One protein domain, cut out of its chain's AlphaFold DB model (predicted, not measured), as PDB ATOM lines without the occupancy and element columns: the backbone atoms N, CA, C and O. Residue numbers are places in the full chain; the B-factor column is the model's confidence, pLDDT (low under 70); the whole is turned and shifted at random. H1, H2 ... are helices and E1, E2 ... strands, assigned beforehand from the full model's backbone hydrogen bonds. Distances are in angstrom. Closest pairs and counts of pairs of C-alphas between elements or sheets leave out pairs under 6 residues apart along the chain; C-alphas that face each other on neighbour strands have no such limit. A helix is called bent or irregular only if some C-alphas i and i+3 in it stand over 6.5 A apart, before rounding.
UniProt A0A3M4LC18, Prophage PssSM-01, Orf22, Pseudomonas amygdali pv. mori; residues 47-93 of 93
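This is residues 47 to 93 of the 93 residues of the protein "Prophage PssSM-01, Orf22" of Pseudomonas amygdali pv. mori (UniProt A0A3M4LC18). A small two-stranded hairpin, E1 and E2, folds back from the end of one long helix, H1, as two loose arms joined by the turn at residues 70 to 76. The arms are open toward their far ends: residues 47 to 59 of H1 stick out at one tip, and residues 80 to 85, at the turn of the hairpin, stick out at the other. The printed part has 47 residues, with one named helix and two named strands in the order H1, E1, E2, and the sheet of order E1 - E2 is antiparallel. The class is mixed, helices and strands, and the whole is loose, with a radius of gyration of the C-alphas of 12.4 A and spans of 36 by 24 by 16 A.

The strand E1 is residues 77 to 81, 13.1 A from first to last C-alpha, and begins with C-alpha 77 at (117.432, 136.999, 128.718). The strand E2 is residues 84 to 88, 12.7 A long in the same measure, and ends with C-alpha 88 at (115.613, 139.545, 132.974). The helix H1 is residues 47 to 69, 33.2 A from first to last C-alpha; C-alpha 47 is at (100.748, 125.656, 145.934). H1 is not bent.

E1 and E2 are a hairpin, joined by a tight link of 2 residues. They are antiparallel neighbours, with 152 degrees between their N-to-C directions. The C-alphas of Thr 78 and Thr 87 face each other at 4.3 A, and those of Phe 81 and Gly 84 at 5.1 A. Across the pair, N of Ala 79 and O of Val 86 are within hydrogen-bond range at 2.8 A, and so are N of Ile 88 and O of Ile 77, also at 2.8 A. A short link of 7 residues joins H1 to E1. H1 and E2 are apart. In H1 every O i to N i+4 pair is within hydrogen-bond range.

The two C-alphas farthest apart are those of Glu 47 and Gly 71, at 36.4 A, while those of the first and last printed residues, Glu 47 and Arg 93, are 30.9 A apart. The printed part has no cut and no long link, and Arg 93 is the last residue of the chain. The mean pLDDT of the printed part is 70.5. The model's confidence is low, under 70, at 16 residues: 67 to 68, 70 to 77 and 88 to 93.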
ATOM      1  N   GLU A  47      99.854 126.789 146.201       76.75
ATOM      2  CA  GLU A  47     100.748 125.656 145.934       76.75
ATOM      3  C   GLU A  47     101.020 125.449 144.437       76.75
ATOM      4  O   GLU A  47     102.110 125.051 144.041       76.75
ATOM      5  N   THR A  48     100.051 125.781 143.579       76.12
ATOM      6  CA  THR A  48     100.198 125.662 142.122       76.12
ATOM      7  C   THR A  48     101.130 126.743 141.574       76.12
ATOM      8  O   THR A  48     101.854 126.499 140.612       76.12
ATOM      9  N   VAL A  49     101.150 127.926 142.197       74.44
ATOM     10  CA  VAL A  49     102.109 128.991 141.865       74.44
ATOM     11  C   VAL A  49     103.504 128.618 142.340       74.44
ATOM     12  O   VAL A  49     104.456 128.775 141.582       74.44
ATOM     13  N   GLU A  50     103.630 128.082 143.553       77.19
ATOM     14  CA  GLU A  50     104.918 127.630 144.083       77.19
ATOM     15  C   GLU A  50     105.534 126.528 143.207       77.19
ATOM     16  O   GLU A  50     106.716 126.589 142.862       77.19
ATOM     17  N   ASP A  51     104.730 125.554 142.781       73.69
ATOM     18  CA  ASP A  51     105.180 124.493 141.881       73.69
ATOM     19  C   ASP A  51     105.548 125.033 140.490       73.69
ATOM     20  O   ASP A  51     106.573 124.642 139.924       73.69
ATOM     21  N   ALA A  52     104.771 125.978 139.947       71.44
ATOM     22  CA  ALA A  52     105.091 126.630 138.677       71.44
ATOM     23  C   ALA A  52     106.393 127.448 138.754       71.44
ATOM     24  O   ALA A  52     107.191 127.426 137.811       71.44
ATOM     25  N   LEU A  53     106.640 128.128 139.877       76.12
ATOM     26  CA  LEU A  53     107.884 128.855 140.128       76.12
ATOM     27  C   LEU A  53     109.074 127.898 140.199       76.12
ATOM     28  O   LEU A  53     110.039 128.110 139.476       76.12
ATOM     29  N   LYS A  54     108.976 126.786 140.942       76.19
ATOM     30  CA  LYS A  54     110.040 125.758 140.992       76.19
ATOM     31  C   LYS A  54     110.390 125.210 139.611       76.19
ATOM     32  O   LYS A  54     111.562 125.014 139.291       76.19
ATOM     33  N   VAL A  55     109.380 124.946 138.782       74.06
ATOM     34  CA  VAL A  55     109.592 124.496 137.400       74.06
ATOM     35  C   VAL A  55     110.304 125.579 136.589       74.06
ATOM     36  O   VAL A  55     111.260 125.277 135.875       74.06
ATOM     37  N   THR A  56     109.882 126.834 136.725       71.69
ATOM     38  CA  THR A  56     110.481 127.982 136.027       71.69
ATOM     39  C   THR A  56     111.933 128.214 136.453       71.69
ATOM     40  O   THR A  56     112.798 128.374 135.593       71.69
ATOM     41  N   ASP A  57     112.225 128.147 137.752       75.81
ATOM     42  CA  ASP A  57     113.574 128.276 138.308       75.81
ATOM     43  C   ASP A  57     114.502 127.182 137.777       75.81
ATOM     44  O   ASP A  57     115.620 127.468 137.346       75.81
ATOM     45  N   ASN A  58     114.020 125.936 137.718       77.62
ATOM     46  CA  ASN A  58     114.772 124.833 137.121       77.62
ATOM     47  C   ASN A  58     115.063 125.078 135.633       77.62
ATOM     48  O   ASN A  58     116.183 124.836 135.182       77.62
ATOM     49  N   TYR A  59     114.093 125.582 134.863       76.06
ATOM     50  CA  TYR A  59     114.322 125.932 133.458       76.06
ATOM     51  C   TYR A  59     115.359 127.046 133.301       76.06
ATOM     52  O   TYR A  59     116.227 126.946 132.434       76.06
ATOM     53  N   LEU A  60     115.301 128.084 134.137       76.25
ATOM     54  CA  LEU A  60     116.272 129.179 134.119       76.25
ATOM     55  C   LEU A  60     117.674 128.709 134.516       76.25
ATOM     56  O   LEU A  60     118.651 129.142 133.907       76.25
ATOM     57  N   ALA A  61     117.782 127.794 135.482       77.81
ATOM     58  CA  ALA A  61     119.053 127.193 135.877       77.81
ATOM     59  C   ALA A  61     119.679 126.381 134.731       77.81
ATOM     60  O   ALA A  61     120.840 126.594 134.390       77.81
ATOM     61  N   VAL A  62     118.900 125.521 134.069       81.69
ATOM     62  CA  VAL A  62     119.377 124.751 132.907       81.69
ATOM     63  C   VAL A  62     119.727 125.673 131.738       81.69
ATOM     64  O   VAL A  62     120.733 125.465 131.060       81.69
ATOM     65  N   LEU A  63     118.932 126.721 131.504       76.50
ATOM     66  CA  LEU A  63     119.227 127.725 130.485       76.50
ATOM     67  C   LEU A  63     120.556 128.425 130.779       76.50
ATOM     68  O   LEU A  63     121.362 128.582 129.867       76.50
ATOM     69  N   LYS A  64     120.810 128.791 132.039       73.19
ATOM     70  CA  LYS A  64     122.081 129.370 132.483       73.19
ATOM     71  C   LYS A  64     123.261 128.435 132.216       73.19
ATOM     72  O   LYS A  64     124.247 128.875 131.639       73.19
ATOM     73  N   GLU A  65     123.145 127.153 132.550       77.19
ATOM     74  CA  GLU A  65     124.196 126.168 132.251       77.19
ATOM     75  C   GLU A  65     124.451 126.046 130.741       77.19
ATOM     76  O   GLU A  65     125.598 126.000 130.295       77.19
ATOM     77  N   CYS A  66     123.389 126.052 129.930       71.81
ATOM     78  CA  CYS A  66     123.509 126.029 128.473       71.81
ATOM     79  C   CYS A  66     124.208 127.292 127.940       71.81
ATOM     80  O   CYS A  66     125.053 127.207 127.050       71.81
ATOM     81  N   VAL A  67     123.872 128.457 128.494       67.94
ATOM     82  CA  VAL A  67     124.493 129.756 128.201       67.94
ATOM     83  C   VAL A  67     125.987 129.747 128.546       67.94
ATOM     84  O   VAL A  67     126.802 130.164 127.718       67.94
ATOM     85  N   ASP A  68     126.348 129.209 129.711       68.94
ATOM     86  CA  ASP A  68     127.736 129.092 130.163       68.94
ATOM     87  C   ASP A  68     128.555 128.180 129.230       68.94
ATOM     88  O   ASP A  68     129.681 128.520 128.855       68.94
ATOM     89  N   VAL A  69     127.978 127.059 128.773       73.00
ATOM     90  CA  VAL A  69     128.606 126.151 127.789       73.00
ATOM     91  C   VAL A  69     128.816 126.826 126.431       73.00
ATOM     92  O   VAL A  69     129.817 126.569 125.759       73.00
ATOM     93  N   LEU A  70     127.896 127.699 126.018       67.38
ATOM     94  CA  LEU A  70     127.981 128.423 124.746       67.38
ATOM     95  C   LEU A  70     129.026 129.556 124.759       67.38
ATOM     96  O   LEU A  70     129.292 130.142 123.710       67.38
ATOM     97  N   GLY A  71     129.650 129.850 125.907       62.28
ATOM     98  CA  GLY A  71     130.772 130.790 126.016       62.28
ATOM     99  C   GLY A  71     130.408 132.256 125.751       62.28
ATOM    100  O   GLY A  71     131.289 133.076 125.488       62.28
ATOM    101  N   GLY A  72     129.119 132.600 125.791       61.41
ATOM    102  CA  GLY A  72     128.632 133.946 125.510       61.41
ATOM    103  C   GLY A  72     128.692 134.835 126.747       61.41
ATOM    104  O   GLY A  72     127.771 134.836 127.552       61.41
ATOM    105  N   SER A  73     129.731 135.658 126.877       60.34
ATOM    106  CA  SER A  73     129.872 136.612 127.990       60.34
ATOM    107  C   SER A  73     128.826 137.744 128.011       60.34
ATOM    108  O   SER A  73     128.845 138.547 128.934       60.34
ATOM    109  N   ASN A  74     127.928 137.814 127.018       60.69
ATOM    110  CA  ASN A  74     126.912 138.861 126.839       60.69
ATOM    111  C   ASN A  74     125.541 138.259 126.469       60.69
ATOM    112  O   ASN A  74     124.986 138.572 125.415       60.69
ATOM    113  N   LEU A  75     125.017 137.344 127.287       60.28
ATOM    114  CA  LEU A  75     123.691 136.760 127.072       60.28
ATOM    115  C   LEU A  75     122.612 137.556 127.814       60.28
ATOM    116  O   LEU A  75     122.582 137.604 129.040       60.28
ATOM    117  N   GLU A  76     121.733 138.188 127.037       66.12
ATOM    118  CA  GLU A  76     120.552 138.906 127.516       66.12
ATOM    119  C   GLU A  76     119.342 137.959 127.488       66.12
ATOM    120  O   GLU A  76     119.005 137.400 126.441       66.12
ATOM    121  N   ILE A  77     118.686 137.759 128.634       69.00
ATOM    122  CA  ILE A  77     117.432 136.999 128.718       69.00
ATOM    123  C   ILE A  77     116.283 138.000 128.662       69.00
ATOM    124  O   ILE A  77     116.221 138.913 129.478       69.00
ATOM    125  N   THR A  78     115.342 137.829 127.737       72.88
ATOM    126  CA  THR A  78     114.154 138.690 127.641       72.88
ATOM    127  C   THR A  78     112.889 137.851 127.775       72.88
ATOM    128  O   THR A  78     112.642 136.957 126.965       72.88
ATOM    129  N   ALA A  79     112.054 138.155 128.765       72.25
ATOM    130  CA  ALA A  79     110.704 137.615 128.846       72.25
ATOM    131  C   ALA A  79     109.748 138.485 128.030       72.25
ATOM    132  O   ALA A  79     109.769 139.713 128.105       72.25
ATOM    133  N   THR A  80     108.909 137.842 127.223       75.00
ATOM    134  CA  THR A  80     107.884 138.529 126.433       75.00
ATOM    135  C   THR A  80     106.527 138.291 127.075       75.00
ATOM    136  O   THR A  80     106.071 137.152 127.145       75.00
ATOM    137  N   PHE A  81     105.887 139.369 127.512       77.25
ATOM    138  CA  PHE A  81     104.527 139.383 128.033       77.25
ATOM    139  C   PHE A  81     103.597 140.100 127.041       77.25
ATOM    140  O   PHE A  81     104.079 140.858 126.192       77.25
ATOM    141  N   PRO A  82     102.270 139.900 127.131       77.25
ATOM    142  CA  PRO A  82     101.303 140.619 126.298       77.25
ATOM    143  C   PRO A  82     101.450 142.145 126.376       77.25
ATOM    144  O   PRO A  82     101.282 142.831 125.371       77.25
ATOM    145  N   ASP A  83     101.832 142.653 127.549       79.00
ATOM    146  CA  ASP A  83     101.970 144.086 127.823       79.00
ATOM    147  C   ASP A  83     103.355 144.647 127.455       79.00
ATOM    148  O   ASP A  83     103.575 145.857 127.514       79.00
ATOM    149  N   GLY A  84     104.305 143.790 127.063       74.19
ATOM    150  CA  GLY A  84     105.641 144.220 126.665       74.19
ATOM    151  C   GLY A  84     106.748 143.210 126.950       74.19
ATOM    152  O   GLY A  84     106.543 142.131 127.503       74.19
ATOM    153  N   LYS A  85     107.966 143.576 126.546       81.81
ATOM    154  CA  LYS A  85     109.179 142.789 126.788       81.81
ATOM    155  C   LYS A  85     109.892 143.302 128.031       81.81
ATOM    156  O   LYS A  85     110.080 144.507 128.170       81.81
ATOM    157  N   VAL A  86     110.310 142.386 128.893       77.69
ATOM    158  CA  VAL A  86     111.077 142.675 130.105       77.69
ATOM    159  C   VAL A  86     112.401 141.934 130.017       77.69
ATOM    160  O   VAL A  86     112.423 140.711 129.876       77.69
ATOM    161  N   THR A  87     113.507 142.670 130.092       74.19
ATOM    162  CA  THR A  87     114.835 142.068 130.218       74.19
ATOM    163  C   THR A  87     115.007 141.541 131.639       74.19
ATOM    164  O   THR A  87     114.745 142.234 132.619       74.19
ATOM    165  N   ILE A  88     115.404 140.279 131.737       67.44
ATOM    166  CA  ILE A  88     115.613 139.545 132.974       67.44
ATOM    167  C   ILE A  88     117.119 139.525 133.258       67.44
ATOM    168  O   ILE A  88     117.874 138.741 132.682       67.44
ATOM    169  N   GLU A  89     117.554 140.382 134.178       64.75
ATOM    170  CA  GLU A  89     118.944 140.461 134.645       64.75
ATOM    171  C   GLU A  89     119.246 139.383 135.705       64.75
ATOM    172  O   GLU A  89     119.613 139.683 136.834       64.75
ATOM    173  N   ILE A  90     119.063 138.098 135.382       55.81
ATOM    174  CA  ILE A  90     119.378 136.993 136.322       55.81
ATOM    175  C   ILE A  90     120.864 136.577 136.245       55.81
ATOM    176  O   ILE A  90     121.359 135.834 137.094       55.81
ATOM    177  N   LEU A  91     121.609 137.070 135.248       48.06
ATOM    178  CA  LEU A  91     122.995 136.660 134.976       48.06
ATOM    179  C   LEU A  91     124.039 137.771 135.149       48.06
ATOM    180  O   LEU A  91     125.225 137.526 134.922       48.06
ATOM    181  N   SER A  92     123.633 138.967 135.579       43.81
ATOM    182  CA  SER A  92     124.566 140.023 135.974       43.81
ATOM    183  C   SER A  92     125.320 139.564 137.224       43.81
ATOM    184  O   SER A  92     124.715 139.267 138.250       43.81
ATOM    185  N   ARG A  93     126.634 139.425 137.074       44.09
ATOM    186  CA  ARG A  93     127.578 138.865 138.045       44.09
ATOM    187  C   ARG A  93     127.543 139.523 139.424       44.09
ATOM    188  O   ARG A  93     127.441 140.768 139.468       44.09
TER     189      ARG A  93